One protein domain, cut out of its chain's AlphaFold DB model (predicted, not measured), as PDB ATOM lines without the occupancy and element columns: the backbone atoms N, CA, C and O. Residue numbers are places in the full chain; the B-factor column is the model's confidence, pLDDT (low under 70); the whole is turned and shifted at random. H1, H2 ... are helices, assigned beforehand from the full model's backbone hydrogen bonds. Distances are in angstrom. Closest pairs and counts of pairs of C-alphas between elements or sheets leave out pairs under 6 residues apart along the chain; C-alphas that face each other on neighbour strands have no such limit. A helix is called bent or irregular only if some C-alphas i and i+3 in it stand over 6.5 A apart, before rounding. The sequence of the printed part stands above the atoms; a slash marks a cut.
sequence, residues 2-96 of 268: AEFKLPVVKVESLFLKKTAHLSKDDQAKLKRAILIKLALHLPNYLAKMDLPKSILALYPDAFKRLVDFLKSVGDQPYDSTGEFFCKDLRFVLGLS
ATOM      1  N   ALA A   2      34.004 -36.259 -56.016       54.81
ATOM      2  CA  ALA A   2      33.063 -35.509 -55.171       54.81
ATOM      3  C   ALA A   2      33.346 -35.659 -53.660       54.81
ATOM      4  O   ALA A   2      33.519 -34.654 -52.980       54.81
ATOM      5  N   GLU A   3      33.521 -36.887 -53.153       67.88
ATOM      6  CA  GLU A   3      33.790 -37.138 -51.723       67.88
ATOM      7  C   GLU A   3      35.075 -36.474 -51.198       67.88
ATOM      8  O   GLU A   3      35.106 -36.001 -50.063       67.88
ATOM      9  N   PHE A   4      36.113 -36.361 -52.035       78.25
ATOM     10  CA  PHE A   4      37.388 -35.734 -51.668       78.25
ATOM     11  C   PHE A   4      37.217 -34.249 -51.318       78.25
ATOM     12  O   PHE A   4      37.805 -33.760 -50.351       78.25
ATOM     13  N   LYS A   5      36.386 -33.529 -52.085       81.81
ATOM     14  CA  LYS A   5      36.176 -32.084 -51.915       81.81
ATOM     15  C   LYS A   5      35.107 -31.738 -50.876       81.81
ATOM     16  O   LYS A   5      35.110 -30.612 -50.392       81.81
ATOM     17  N   LEU A   6      34.220 -32.665 -50.496       83.00
ATOM     18  CA  LEU A   6      33.096 -32.371 -49.589       83.00
ATOM     19  C   LEU A   6      33.514 -31.708 -48.261       83.00
ATOM     20  O   LEU A   6      32.910 -30.691 -47.913       83.00
ATOM     21  N   PRO A   7      34.526 -32.203 -47.518       85.94
ATOM     22  CA  PRO A   7      34.967 -31.536 -46.292       85.94
ATOM     23  C   PRO A   7      35.501 -30.126 -46.563       85.94
ATOM     24  O   PRO A   7      35.200 -29.199 -45.817       85.94
ATOM     25  N   VAL A   8      36.230 -29.955 -47.670       88.38
ATOM     26  CA  VAL A   8      36.834 -28.677 -48.066       88.38
ATOM     27  C   VAL A   8      35.757 -27.643 -48.383       88.38
ATOM     28  O   VAL A   8      35.792 -26.545 -47.841       88.38
ATOM     29  N   VAL A   9      34.756 -28.011 -49.187       88.62
ATOM     30  CA  VAL A   9      33.640 -27.124 -49.557       88.62
ATOM     31  C   VAL A   9      32.840 -26.697 -48.323       88.62
ATOM     32  O   VAL A   9      32.456 -25.536 -48.212       88.62
ATOM     33  N   LYS A  10      32.618 -27.606 -47.364       89.94
ATOM     34  CA  LYS A  10      31.933 -27.272 -46.105       89.94
ATOM     35  C   LYS A  10      32.727 -26.266 -45.271       89.94
ATOM     36  O   LYS A  10      32.152 -25.286 -44.802       89.94
ATOM     37  N   VAL A  11      34.030 -26.493 -45.100       90.12
ATOM     38  CA  VAL A  11      34.910 -25.574 -44.359       90.12
ATOM     39  C   VAL A  11      34.977 -24.212 -45.046       90.12
ATOM     40  O   VAL A  11      34.833 -23.191 -44.380       90.12
ATOM     41  N   GLU A  12      35.123 -24.186 -46.370       90.19
ATOM     42  CA  GLU A  12      35.131 -22.953 -47.159       90.19
ATOM     43  C   GLU A  12      33.820 -22.177 -47.025       90.19
ATOM     44  O   GLU A  12      33.839 -20.979 -46.763       90.19
ATOM     45  N   SER A  13      32.677 -22.847 -47.161       91.12
ATOM     46  CA  SER A  13      31.368 -22.202 -47.038       91.12
ATOM     47  C   SER A  13      31.189 -21.547 -45.665       91.12
ATOM     48  O   SER A  13      30.751 -20.398 -45.574       91.12
ATOM     49  N   LEU A  14      31.588 -22.244 -44.594       92.62
ATOM     50  CA  LEU A  14      31.571 -21.695 -43.238       92.62
ATOM     51  C   LEU A  14      32.530 -20.510 -43.088       92.62
ATOM     52  O   LEU A  14      32.150 -19.501 -42.493       92.62
ATOM     53  N   PHE A  15      33.739 -20.622 -43.641       92.69
ATOM     54  CA  PHE A  15      34.733 -19.555 -43.641       92.69
ATOM     55  C   PHE A  15      34.179 -18.298 -44.322       92.69
ATOM     56  O   PHE A  15      34.050 -17.265 -43.671       92.69
ATOM     57  N   LEU A  16      33.740 -18.414 -45.579       92.44
ATOM     58  CA  LEU A  16      33.223 -17.299 -46.376       92.44
ATOM     59  C   LEU A  16      32.018 -16.627 -45.712       92.44
ATOM     60  O   LEU A  16      31.936 -15.403 -45.685       92.44
ATOM     61  N   LYS A  17      31.117 -17.407 -45.099       94.31
ATOM     62  CA  LYS A  17      29.982 -16.860 -44.341       94.31
ATOM     63  C   LYS A  17      30.435 -16.001 -43.157       94.31
ATOM     64  O   LYS A  17      29.794 -15.000 -42.848       94.31
ATOM     65  N   LYS A  18      31.508 -16.393 -42.466       94.44
ATOM     66  CA  LYS A  18      32.030 -15.681 -41.289       94.44
ATOM     67  C   LYS A  18      32.922 -14.497 -41.649       94.44
ATOM     68  O   LYS A  18      33.048 -13.589 -40.837       94.44
ATOM     69  N   THR A  19      33.494 -14.479 -42.849       94.50
ATOM     70  CA  THR A  19      34.465 -13.467 -43.287       94.50
ATOM     71  C   THR A  19      33.956 -12.594 -44.430       94.50
ATOM     72  O   THR A  19      34.748 -11.895 -45.049       94.50
ATOM     73  N   ALA A  20      32.652 -12.618 -44.729       93.88
ATOM     74  CA  ALA A  20      32.061 -11.880 -45.851       93.88
ATOM     75  C   ALA A  20      32.295 -10.358 -45.791       93.88
ATOM     76  O   ALA A  20      32.269  -9.693 -46.820       93.88
ATOM     77  N   HIS A  21      32.534  -9.820 -44.593       95.31
ATOM     78  CA  HIS A  21      32.833  -8.410 -44.344       95.31
ATOM     79  C   HIS A  21      34.309  -8.038 -44.585       95.31
ATOM     80  O   HIS A  21      34.644  -6.859 -44.557       95.31
ATOM     81  N   LEU A  22      35.195  -9.020 -44.782       93.69
ATOM     82  CA  LEU A  22      36.627  -8.803 -45.000       93.69
ATOM     83  C   LEU A  22      36.955  -8.680 -46.489       93.69
ATOM     84  O   LEU A  22      36.308  -9.306 -47.335       93.69
ATOM     85  N   SER A  23      38.027  -7.946 -46.799       91.75
ATOM     86  CA  SER A  23      38.589  -7.893 -48.150       91.75
ATOM     87  C   SER A  23      39.064  -9.281 -48.611       91.75
ATOM     88  O   SER A  23      39.342 -10.168 -47.800       91.75
ATOM     89  N   LYS A  24      39.191  -9.497 -49.927       87.44
ATOM     90  CA  LYS A  24      39.695 -10.779 -50.462       87.44
ATOM     91  C   LYS A  24      41.122 -11.090 -49.998       87.44
ATOM     92  O   LYS A  24      41.439 -12.255 -49.764       87.44
ATOM     93  N   ASP A  25      41.954 -10.064 -49.841       86.94
ATOM     94  CA  ASP A  25      43.324 -10.206 -49.345       86.94
ATOM     95  C   ASP A  25      43.343 -10.644 -47.869       86.94
ATOM     96  O   ASP A  25      43.992 -11.632 -47.512       86.94
ATOM     97  N   ASP A  26      42.530 -10.006 -47.025       89.56
ATOM     98  CA  ASP A  26      42.389 -10.396 -45.617       89.56
ATOM     99  C   ASP A  26      41.828 -11.811 -45.474       89.56
ATOM    100  O   ASP A  26      42.301 -12.594 -44.648       89.56
ATOM    101  N   GLN A  27      40.865 -12.187 -46.322       89.75
ATOM    102  CA  GLN A  27      40.364 -13.558 -46.382       89.75
ATOM    103  C   GLN A  27      41.483 -14.550 -46.729       89.75
ATOM    104  O   GLN A  27      41.605 -15.587 -46.076       89.75
ATOM    105  N   ALA A  28      42.335 -14.247 -47.712       86.31
ATOM    106  CA  ALA A  28      43.452 -15.112 -48.089       86.31
ATOM    107  C   ALA A  28      44.506 -15.229 -46.974       86.31
ATOM    108  O   ALA A  28      45.007 -16.324 -46.692       86.31
ATOM    109  N   LYS A  29      44.842 -14.126 -46.296       88.06
ATOM    110  CA  LYS A  29      45.727 -14.123 -45.117       88.06
ATOM    111  C   LYS A  29      45.141 -14.957 -43.978       88.06
ATOM    112  O   LYS A  29      45.828 -15.821 -43.428       88.06
ATOM    113  N   LEU A  30      43.858 -14.774 -43.678       90.50
ATOM    114  CA  LEU A  30      43.178 -15.500 -42.609       90.50
ATOM    115  C   LEU A  30      43.056 -17.000 -42.913       90.50
ATOM    116  O   LEU A  30      43.271 -17.812 -42.015       90.50
ATOM    117  N   LYS A  31      42.798 -17.399 -44.168       89.88
ATOM    118  CA  LYS A  31      42.826 -18.816 -44.583       89.88
ATOM    119  C   LYS A  31      44.175 -19.467 -44.286       89.88
ATOM    120  O   LYS A  31      44.217 -20.547 -43.696       89.88
ATOM    121  N   ARG A  32      45.277 -18.801 -44.650       90.12
ATOM    122  CA  ARG A  32      46.642 -19.281 -44.375       90.12
ATOM    123  C   ARG A  32      46.893 -19.411 -42.870       90.12
ATOM    124  O   ARG A  32      47.362 -20.454 -42.422       90.12
ATOM    125  N   ALA A  33      46.508 -18.405 -42.085       90.62
ATOM    126  CA  ALA A  33      46.631 -18.442 -40.627       90.62
ATOM    127  C   ALA A  33      45.820 -19.586 -39.990       90.62
ATOM    128  O   ALA A  33      46.322 -20.275 -39.100       90.62
ATOM    129  N   ILE A  34      44.595 -19.839 -40.466       91.50
ATOM    130  CA  ILE A  34      43.769 -20.961 -40.001       91.50
ATOM    131  C   ILE A  34      44.434 -22.298 -40.324       91.50
ATOM    132  O   ILE A  34      44.497 -23.153 -39.446       91.50
ATOM    133  N   LEU A  35      44.966 -22.487 -41.536       93.12
ATOM    134  CA  LEU A  35      45.679 -23.722 -41.874       93.12
ATOM    135  C   LEU A  35      46.897 -23.949 -40.986       93.12
ATOM    136  O   LEU A  35      47.079 -25.061 -40.505       93.12
ATOM    137  N   ILE A  36      47.694 -22.908 -40.728       93.38
ATOM    138  CA  ILE A  36      48.841 -22.998 -39.814       93.38
ATOM    139  C   ILE A  36      48.363 -23.395 -38.416       93.38
ATOM    140  O   ILE A  36      48.907 -24.321 -37.819       93.38
ATOM    141  N   LYS A  37      47.303 -22.758 -37.908       94.25
ATOM    142  CA  LYS A  37      46.724 -23.106 -36.605       94.25
ATOM    143  C   LYS A  37      46.251 -24.562 -36.560       94.25
ATOM    144  O   LYS A  37      46.525 -25.256 -35.588       94.25
ATOM    145  N   LEU A  38      45.572 -25.041 -37.601       94.56
ATOM    146  CA  LEU A  38      45.140 -26.438 -37.704       94.56
ATOM    147  C   LEU A  38      46.336 -27.397 -37.785       94.56
ATOM    148  O   LEU A  38      46.321 -28.437 -37.130       94.56
ATOM    149  N   ALA A  39      47.397 -27.028 -38.507       95.75
ATOM    150  CA  ALA A  39      48.622 -27.816 -38.609       95.75
ATOM    151  C   ALA A  39      49.270 -28.049 -37.235       95.75
ATOM    152  O   ALA A  39      49.733 -29.153 -36.964       95.75
ATOM    153  N   LEU A  40      49.228 -27.058 -36.333       95.19
ATOM    154  CA  LEU A  40      49.721 -27.199 -34.955       95.19
ATOM    155  C   LEU A  40      48.924 -28.224 -34.130       95.19
ATOM    156  O   LEU A  40      49.458 -28.801 -33.186       95.19
ATOM    157  N   HIS A  41      47.663 -28.481 -34.483       94.62
ATOM    158  CA  HIS A  41      46.839 -29.494 -33.822       94.62
ATOM    159  C   HIS A  41      46.989 -30.893 -34.434       94.62
ATOM    160  O   HIS A  41      46.642 -31.874 -33.771       94.62
ATOM    161  N   LEU A  42      47.521 -31.012 -35.656       95.31
ATOM    162  CA  LEU A  42      47.660 -32.285 -36.366       95.31
ATOM    163  C   LEU A  42      48.390 -33.375 -35.550       95.31
ATOM    164  O   LEU A  42      47.873 -34.492 -35.523       95.31
ATOM    165  N   PRO A  43      49.494 -33.109 -34.815       94.62
ATOM    166  CA  PRO A  43      50.169 -34.137 -34.012       94.62
ATOM    167  C   PRO A  43      49.251 -34.871 -33.022       94.62
ATOM    168  O   PRO A  43      49.367 -36.086 -32.860       94.62
ATOM    169  N   ASN A  44      48.275 -34.170 -32.431       92.81
ATOM    170  CA  ASN A  44      47.303 -34.768 -31.509       92.81
ATOM    171  C   ASN A  44      46.369 -35.766 -32.207       92.81
ATOM    172  O   ASN A  44      45.901 -36.721 -31.584       92.81
ATOM    173  N   TYR A  45      46.079 -35.545 -33.492       90.50
ATOM    174  CA  TYR A  45      45.317 -36.484 -34.310       90.50
ATOM    175  C   TYR A  45      46.190 -37.664 -34.736       90.50
ATOM    176  O   TYR A  45      45.767 -38.806 -34.572       90.50
ATOM    177  N   LEU A  46      47.425 -37.415 -35.189       92.75
ATOM    178  CA  LEU A  46      48.355 -38.472 -35.615       92.75
ATOM    179  C   LEU A  46      48.623 -39.493 -34.508       92.75
ATOM    180  O   LEU A  46      48.628 -40.695 -34.774       92.75
ATOM    181  N   ALA A  47      48.764 -39.029 -33.263       91.69
ATOM    182  CA  ALA A  47      48.946 -39.887 -32.094       91.69
ATOM    183  C   ALA A  47      47.809 -40.914 -31.914       91.69
ATOM    184  O   ALA A  47      48.032 -41.999 -31.388       91.69
ATOM    185  N   LYS A  48      46.597 -40.597 -32.389       91.44
ATOM    186  CA  LYS A  48      45.410 -41.463 -32.302       91.44
ATOM    187  C   LYS A  48      45.226 -42.367 -33.524       91.44
ATOM    188  O   LYS A  48      44.410 -43.281 -33.482       91.44
ATOM    189  N   MET A  49      45.944 -42.116 -34.620       89.62
ATOM    190  CA  MET A  49      45.750 -42.826 -35.892       89.62
ATOM    191  C   MET A  49      46.493 -44.169 -35.962       89.62
ATOM    192  O   MET A  49      46.188 -44.976 -36.844       89.62
ATOM    193  N   ASP A  50      47.426 -44.437 -35.037       91.69
ATOM    194  CA  ASP A  50      48.274 -45.643 -35.034       91.69
ATOM    195  C   ASP A  50      48.920 -45.866 -36.420       91.69
ATOM    196  O   ASP A  50      48.678 -46.843 -37.133       91.69
ATOM    197  N   LEU A  51      49.688 -44.860 -36.851       94.75
ATOM    198  CA  LEU A  51      50.439 -44.901 -38.102       94.75
ATOM    199  C   LEU A  51      51.773 -45.648 -37.911       94.75
ATOM    200  O   LEU A  51      52.392 -45.544 -36.848       94.75
ATOM    201  N   PRO A  52      52.271 -46.361 -38.939       96.06
ATOM    202  CA  PRO A  52      53.628 -46.895 -38.938       96.06
ATOM    203  C   PRO A  52      54.681 -45.813 -38.668       96.06
ATOM    204  O   PRO A  52      54.575 -44.686 -39.157       96.06
ATOM    205  N   LYS A  53      55.754 -46.180 -37.954       95.94
ATOM    206  CA  LYS A  53      56.886 -45.276 -37.677       95.94
ATOM    207  C   LYS A  53      57.502 -44.711 -38.962       95.94
ATOM    208  O   LYS A  53      57.860 -43.539 -38.996       95.94
ATOM    209  N   SER A  54      57.567 -45.521 -40.023       95.75
ATOM    210  CA  SER A  54      58.084 -45.129 -41.341       95.75
ATOM    211  C   SER A  54      57.287 -43.999 -42.005       95.75
ATOM    212  O   SER A  54      57.849 -43.249 -42.799       95.75
ATOM    213  N   ILE A  55      55.998 -43.867 -41.672       96.56
ATOM    214  CA  ILE A  55      55.116 -42.790 -42.131       96.56
ATOM    215  C   ILE A  55      55.239 -41.581 -41.205       96.56
ATOM    216  O   ILE A  55      55.401 -40.461 -41.680       96.56
ATOM    217  N   LEU A  56      55.222 -41.791 -39.884       96.38
ATOM    218  CA  LEU A  56      55.375 -40.710 -38.901       96.38
ATOM    219  C   LEU A  56      56.689 -39.935 -39.089       96.38
ATOM    220  O   LEU A  56      56.700 -38.713 -38.968       96.38
ATOM    221  N   ALA A  57      57.767 -40.627 -39.463       96.62
ATOM    222  CA  ALA A  57      59.066 -40.023 -39.755       96.62
ATOM    223  C   ALA A  57      59.039 -39.000 -40.910       96.62
ATOM    224  O   ALA A  57      59.944 -38.178 -41.010       96.62
ATOM    225  N   LEU A  58      58.013 -39.020 -41.768       96.00
ATOM    226  CA  LEU A  58      57.879 -38.102 -42.903       96.00
ATOM    227  C   LEU A  58      57.251 -36.754 -42.525       96.00
ATOM    228  O   LEU A  58      57.338 -35.795 -43.291       96.00
ATOM    229  N   TYR A  59      56.588 -36.665 -41.371       95.94
ATOM    230  CA  TYR A  59      55.808 -35.481 -41.008       95.94
ATOM    231  C   TYR A  59      56.636 -34.212 -40.776       95.94
ATOM    232  O   TYR A  59      56.157 -33.154 -41.183       95.94
ATOM    233  N   PRO A  60      57.855 -34.252 -40.199       95.62
ATOM    234  CA  PRO A  60      58.694 -33.058 -40.113       95.62
ATOM    235  C   PRO A  60      58.949 -32.409 -41.484       95.62
ATOM    236  O   PRO A  60      58.774 -31.199 -41.632       95.62
ATOM    237  N   ASP A  61      59.272 -33.214 -42.503       94.56
ATOM    238  CA  ASP A  61      59.442 -32.729 -43.879       94.56
ATOM    239  C   ASP A  61      58.113 -32.236 -44.473       94.56
ATOM    240  O   ASP A  61      58.056 -31.162 -45.067       94.56
ATOM    241  N   ALA A  62      57.011 -32.956 -44.235       95.38
ATOM    242  CA  ALA A  62      55.681 -32.545 -44.689       95.38
ATOM    243  C   ALA A  62      55.270 -31.164 -44.145       95.38
ATOM    244  O   ALA A  62      54.767 -30.323 -44.894       95.38
ATOM    245  N   PHE A  63      55.516 -30.902 -42.855       95.94
ATOM    246  CA  PHE A  63      55.259 -29.596 -42.246       95.94
ATOM    247  C   PHE A  63      56.161 -28.513 -42.829       95.94
ATOM    248  O   PHE A  63      55.672 -27.426 -43.138       95.94
ATOM    249  N   LYS A  64      57.451 -28.809 -43.030       94.69
ATOM    250  CA  LYS A  64      58.380 -27.876 -43.673       94.69
ATOM    251  C   LYS A  64      57.893 -27.495 -45.074       94.69
ATOM    252  O   LYS A  64      57.781 -26.310 -45.369       94.69
ATOM    253  N   ARG A  65      57.514 -28.477 -45.899       93.75
ATOM    254  CA  ARG A  65      56.964 -28.261 -47.249       93.75
ATOM    255  C   ARG A  65      55.700 -27.405 -47.242       93.75
ATOM    256  O   ARG A  65      55.574 -26.509 -48.074       93.75
ATOM    257  N   LEU A  66      54.780 -27.659 -46.308       94.50
ATOM    258  CA  LEU A  66      53.573 -26.845 -46.146       94.50
ATOM    259  C   LEU A  66      53.932 -25.391 -45.818       94.50
ATOM    260  O   LEU A  66      53.431 -24.476 -46.465       94.50
ATOM    261  N   VAL A  67      54.812 -25.167 -44.839       93.50
ATOM    262  CA  VAL A  67      55.230 -23.819 -44.428       93.50
ATOM    263  C   VAL A  67      55.940 -23.086 -45.566       93.50
ATOM    264  O   VAL A  67      55.613 -21.929 -45.832       93.50
ATOM    265  N   ASP A  68      56.872 -23.750 -46.249       92.88
ATOM    266  CA  ASP A  68      57.612 -23.178 -47.376       92.88
ATOM    267  C   ASP A  68      56.646 -22.764 -48.501       92.88
ATOM    268  O   ASP A  68      56.723 -21.641 -49.002       92.88
ATOM    269  N   PHE A  69      55.659 -23.610 -48.823       92.06
ATOM    270  CA  PHE A  69      54.632 -23.292 -49.815       92.06
ATOM    271  C   PHE A  69      53.732 -22.120 -49.395       92.06
ATOM    272  O   PHE A  69      53.473 -21.215 -50.190       92.06
ATOM    273  N   LEU A  70      53.257 -22.096 -48.145       91.12
ATOM    274  CA  LEU A  70      52.386 -21.022 -47.654       91.12
ATOM    275  C   LEU A  70      53.091 -19.657 -47.636       91.12
ATOM    276  O   LEU A  70      52.428 -18.631 -47.801       91.12
ATOM    277  N   LYS A  71      54.420 -19.641 -47.470       89.44
ATOM    278  CA  LYS A  71      55.249 -18.434 -47.604       89.44
ATOM    279  C   LYS A  71      55.401 -17.987 -49.061       89.44
ATOM    280  O   LYS A  71      55.502 -16.791 -49.306       89.44
ATOM    281  N   SER A  72      55.407 -18.918 -50.018       87.38
ATOM    282  CA  SER A  72      55.667 -18.629 -51.434       87.38
ATOM    283  C   SER A  72      54.419 -18.415 -52.296       87.38
ATOM    284  O   SER A  72      54.552 -17.966 -53.429       87.38
ATOM    285  N   VAL A  73      53.218 -18.770 -51.819       82.06
ATOM    286  CA  VAL A  73      51.979 -18.773 -52.634       82.06
ATOM    287  C   VAL A  73      51.586 -17.390 -53.186       82.06
ATOM    288  O   VAL A  73      50.852 -17.310 -54.173       82.06
ATOM    289  N   GLY A  74      52.104 -16.306 -52.598       76.19
ATOM    290  CA  GLY A  74      51.821 -14.934 -53.023       76.19
ATOM    291  C   GLY A  74      50.322 -14.619 -52.981       76.19
ATOM    292  O   GLY A  74      49.641 -15.001 -52.026       76.19
ATOM    293  N   ASP A  75      49.832 -13.966 -54.039       70.56
ATOM    294  CA  ASP A  75      48.438 -13.512 -54.184       70.56
ATOM    295  C   ASP A  75      47.569 -14.455 -55.039       70.56
ATOM    296  O   ASP A  75      46.457 -14.109 -55.440       70.56
ATOM    297  N   GLN A  76      48.066 -15.655 -55.361       72.00
ATOM    298  CA  GLN A  76      47.303 -16.625 -56.149       72.00
ATOM    299  C   GLN A  76      46.043 -17.086 -55.391       72.00
ATOM    300  O   GLN A  76      46.099 -17.270 -54.170       72.00
ATOM    301  N   PRO A  77      44.913 -17.337 -56.086       73.38
ATOM    302  CA  PRO A  77      43.709 -17.865 -55.454       73.38
ATOM    303  C   PRO A  77      43.992 -19.166 -54.695       73.38
ATOM    304  O   PRO A  77      44.434 -20.167 -55.261       73.38
ATOM    305  N   TYR A  78      43.736 -19.141 -53.389       85.56
ATOM    306  CA  TYR A  78      43.969 -20.255 -52.479       85.56
ATOM    307  C   TYR A  78      42.653 -20.635 -51.791       85.56
ATOM    308  O   TYR A  78      42.310 -20.170 -50.700       85.56
ATOM    309  N   ASP A  79      41.865 -21.429 -52.512       82.19
ATOM    310  CA  ASP A  79      40.495 -21.819 -52.178       82.19
ATOM    311  C   ASP A  79      40.144 -23.212 -52.747       82.19
ATOM    312  O   ASP A  79      40.962 -23.888 -53.372       82.19
ATOM    313  N   SER A  80      38.916 -23.664 -52.518       79.81
ATOM    314  CA  SER A  80      38.364 -24.982 -52.868       79.81
ATOM    315  C   SER A  80      38.226 -25.234 -54.364       79.81
ATOM    316  O   SER A  80      38.007 -26.383 -54.780       79.81
ATOM    317  N   THR A  81      38.373 -24.201 -55.194       81.50
ATOM    318  CA  THR A  81      38.504 -24.388 -56.639       81.50
ATOM    319  C   THR A  81      39.886 -24.954 -56.975       81.50
ATOM    320  O   THR A  81      40.000 -25.805 -57.862       81.50
ATOM    321  N   GLY A  82      40.907 -24.585 -56.195       83.38
ATOM    322  CA  GLY A  82      42.295 -25.000 -56.348       83.38
ATOM    323  C   GLY A  82      42.639 -26.352 -55.715       83.38
ATOM    324  O   GLY A  82      42.103 -26.773 -54.689       83.38
ATOM    325  N   GLU A  83      43.607 -27.040 -56.324       86.38
ATOM    326  CA  GLU A  83      44.142 -28.320 -55.838       86.38
ATOM    327  C   GLU A  83      44.867 -28.171 -54.489       86.38
ATOM    328  O   GLU A  83      44.699 -29.012 -53.605       86.38
ATOM    329  N   PHE A  84      45.658 -27.106 -54.328       90.81
ATOM    330  CA  PHE A  84      46.583 -26.953 -53.201       90.81
ATOM    331  C   PHE A  84      45.858 -26.734 -51.879       90.81
ATOM    332  O   PHE A  84      46.092 -27.480 -50.935       90.81
ATOM    333  N   PHE A  85      44.903 -25.802 -51.834       91.12
ATOM    334  CA  PHE A  85      44.106 -25.570 -50.629       91.12
ATOM    335  C   PHE A  85      43.337 -26.825 -50.211       91.12
ATOM    336  O   PHE A  85      43.330 -27.177 -49.034       91.12
ATOM    337  N   CYS A  86      42.747 -27.548 -51.172       90.94
ATOM    338  CA  CYS A  86      42.063 -28.804 -50.880       90.94
ATOM    339  C   CYS A  86      42.993 -29.814 -50.191       90.94
ATOM    340  O   CYS A  86      42.593 -30.452 -49.220       90.94
ATOM    341  N   LYS A  87      44.222 -29.976 -50.693       92.69
ATOM    342  CA  LYS A  87      45.189 -30.935 -50.143       92.69
ATOM    343  C   LYS A  87      45.739 -30.499 -48.802       92.69
ATOM    344  O   LYS A  87      45.753 -31.307 -47.881       92.69
ATOM    345  N   ASP A  88      46.119 -29.234 -48.679       94.50
ATOM    346  CA  ASP A  88      46.664 -28.685 -47.442       94.50
ATOM    347  C   ASP A  88      45.626 -28.749 -46.323       94.50
ATOM    348  O   ASP A  88      45.928 -29.233 -45.235       94.50
ATOM    349  N   LEU A  89      44.374 -28.370 -46.604       94.31
ATOM    350  CA  LEU A  89      43.294 -28.467 -45.628       94.31
ATOM    351  C   LEU A  89      43.049 -29.917 -45.196       94.31
ATOM    352  O   LEU A  89      42.921 -30.198 -44.007       94.31
ATOM    353  N   ARG A  90      42.998 -30.860 -46.141       93.94
ATOM    354  CA  ARG A  90      42.810 -32.279 -45.805       93.94
ATOM    355  C   ARG A  90      43.986 -32.851 -45.018       93.94
ATOM    356  O   ARG A  90      43.757 -33.644 -44.107       93.94
ATOM    357  N   PHE A  91      45.209 -32.438 -45.337       95.12
ATOM    358  CA  PHE A  91      46.412 -32.817 -44.605       95.12
ATOM    359  C   PHE A  91      46.363 -32.318 -43.155       95.12
ATOM    360  O   PHE A  91      46.483 -33.126 -42.237       95.12
ATOM    361  N   VAL A  92      46.100 -31.024 -42.924       95.25
ATOM    362  CA  VAL A  92      46.069 -30.461 -41.557       95.25
ATOM    363  C   VAL A  92      44.885 -30.951 -40.721       95.25
ATOM    364  O   VAL A  92      44.967 -30.960 -39.498       95.25
ATOM    365  N   LEU A  93      43.800 -31.396 -41.362       93.00
ATOM    366  CA  LEU A  93      42.666 -32.043 -40.695       93.00
ATOM    367  C   LEU A  93      42.881 -33.547 -40.445       93.00
ATOM    368  O   LEU A  93      41.989 -34.202 -39.905       93.00
ATOM    369  N   GLY A  94      44.015 -34.120 -40.862       92.38
ATOM    370  CA  GLY A  94      44.293 -35.554 -40.729       92.38
ATOM    371  C   GLY A  94      43.417 -36.451 -41.613       92.38
ATOM    372  O   GLY A  94      43.327 -37.653 -41.374       92.38
ATOM    373  N   LEU A  95      42.761 -35.883 -42.632       92.06
ATOM    374  CA  LEU A  95      41.918 -36.618 -43.584       92.06
ATOM    375  C   LEU A  95      42.742 -37.289 -44.690       92.06
ATOM    376  O   LEU A  95      42.313 -38.302 -45.240       92.06
ATOM    377  N   SER A  96      43.908 -36.720 -45.000       94.12
ATOM    378  CA  SER A  96      44.887 -37.267 -45.939       94.12
ATOM    379  C   SER A  96      46.221 -37.460 -45.221       94.12
ATOM    380  O   SER A  96      46.758 -36.523 -44.631       94.12
TER     381      SER A  96
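AT A GLANCE: This is residues 2 to 96 of the 268 residues of an uncharacterized protein of Deltaproteobacteria bacterium HGW-Deltaproteobacteria-12 (UniProt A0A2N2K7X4). A long helix, H2, makes the length of this all-helix domain; the short helix H5 packs slantwise on the middle of H2, with H1 on one side of H5 and H4 on the other. H4 runs back beside H2, and in the turn between them residues 50 to 55 stick out at one end, of which 53 to 55 belong to the tiny helix H3. The printed part has 95 residues with five named helices, in the order H1, H2, H3, H4, H5, and no named strand. The whole is compact, with a radius of gyration of the C-alphas of 13.9 A, yet elongated, spanning 44 by 28 by 21 A.

IN THESE COORDINATES: H2, residues 24 to 49, is the longest helix at 35.7 A and starts at C-alpha 24 (39.695, -10.779, -50.462). It is irregular, with C-alphas 40 and 43 7.0 A apart, and has a kink of 43 degrees near residue 43. H4, residues 59 to 72, measures 19.8 A, and H5, residues 83 to 92, measures 14.6 A and ends at C-alpha 92 (46.069, -30.461, -41.557). H1, residues 2 to 19, measures 25.1 A from C-alpha 2 (33.063, -35.509, -55.171). It is irregular too, with C-alphas 4 and 7 7.2 A apart, and has a kink of 28 degrees near residue 9. H3 is residues 53 to 56.

HOW THE PARTS SIT: H2, H4 and H5 form an up and down bundle, each helix running against the one before it in the chain. H2 touches H5 with residues 35 to 42 alone, the same way at a steep tilt of 42 degrees; their closest C-alphas, of Ala 39 and Val 92, are 4.7 A apart. H2 and H4 only just touch, with 3 pairs of C-alphas within 8 A, on the H2 side through residues 32 to 39 alone; the closest are those of Arg 32 and Leu 70, at 6.8 A. They run opposite ways at a shallow tilt of 0 degrees. H4 and H5 are close but not clearly touching, the closest C-alphas being those of Leu 66 and Asp 88, at 7.3 A. H1 touches H5 with residues 5 to 8 alone, about perpendicular at 86 degrees, the C-alphas of Val 8 and Cys 86 being closest at 5.9 A. H1 and H4 are apart. H3 touches no helix, and H3 and H4 meet only through their link. Every O i to N i+4 pair is within hydrogen-bond range in H4 and H5, against 12 of 14 in H1 and 17 of 22 in H2; H3 is too short for such a pair.

THE WHOLE: The two C-alphas farthest apart, of His 21 and Ser 54, are 44.7 A apart. The printed part has no cut; the links from H1 to H2, H2 to H3 and H3 to H4 are tight, and that from H4 to H5 is short. Mean pLDDT of the printed part is 90.1, and residues 2 to 3 are under 70.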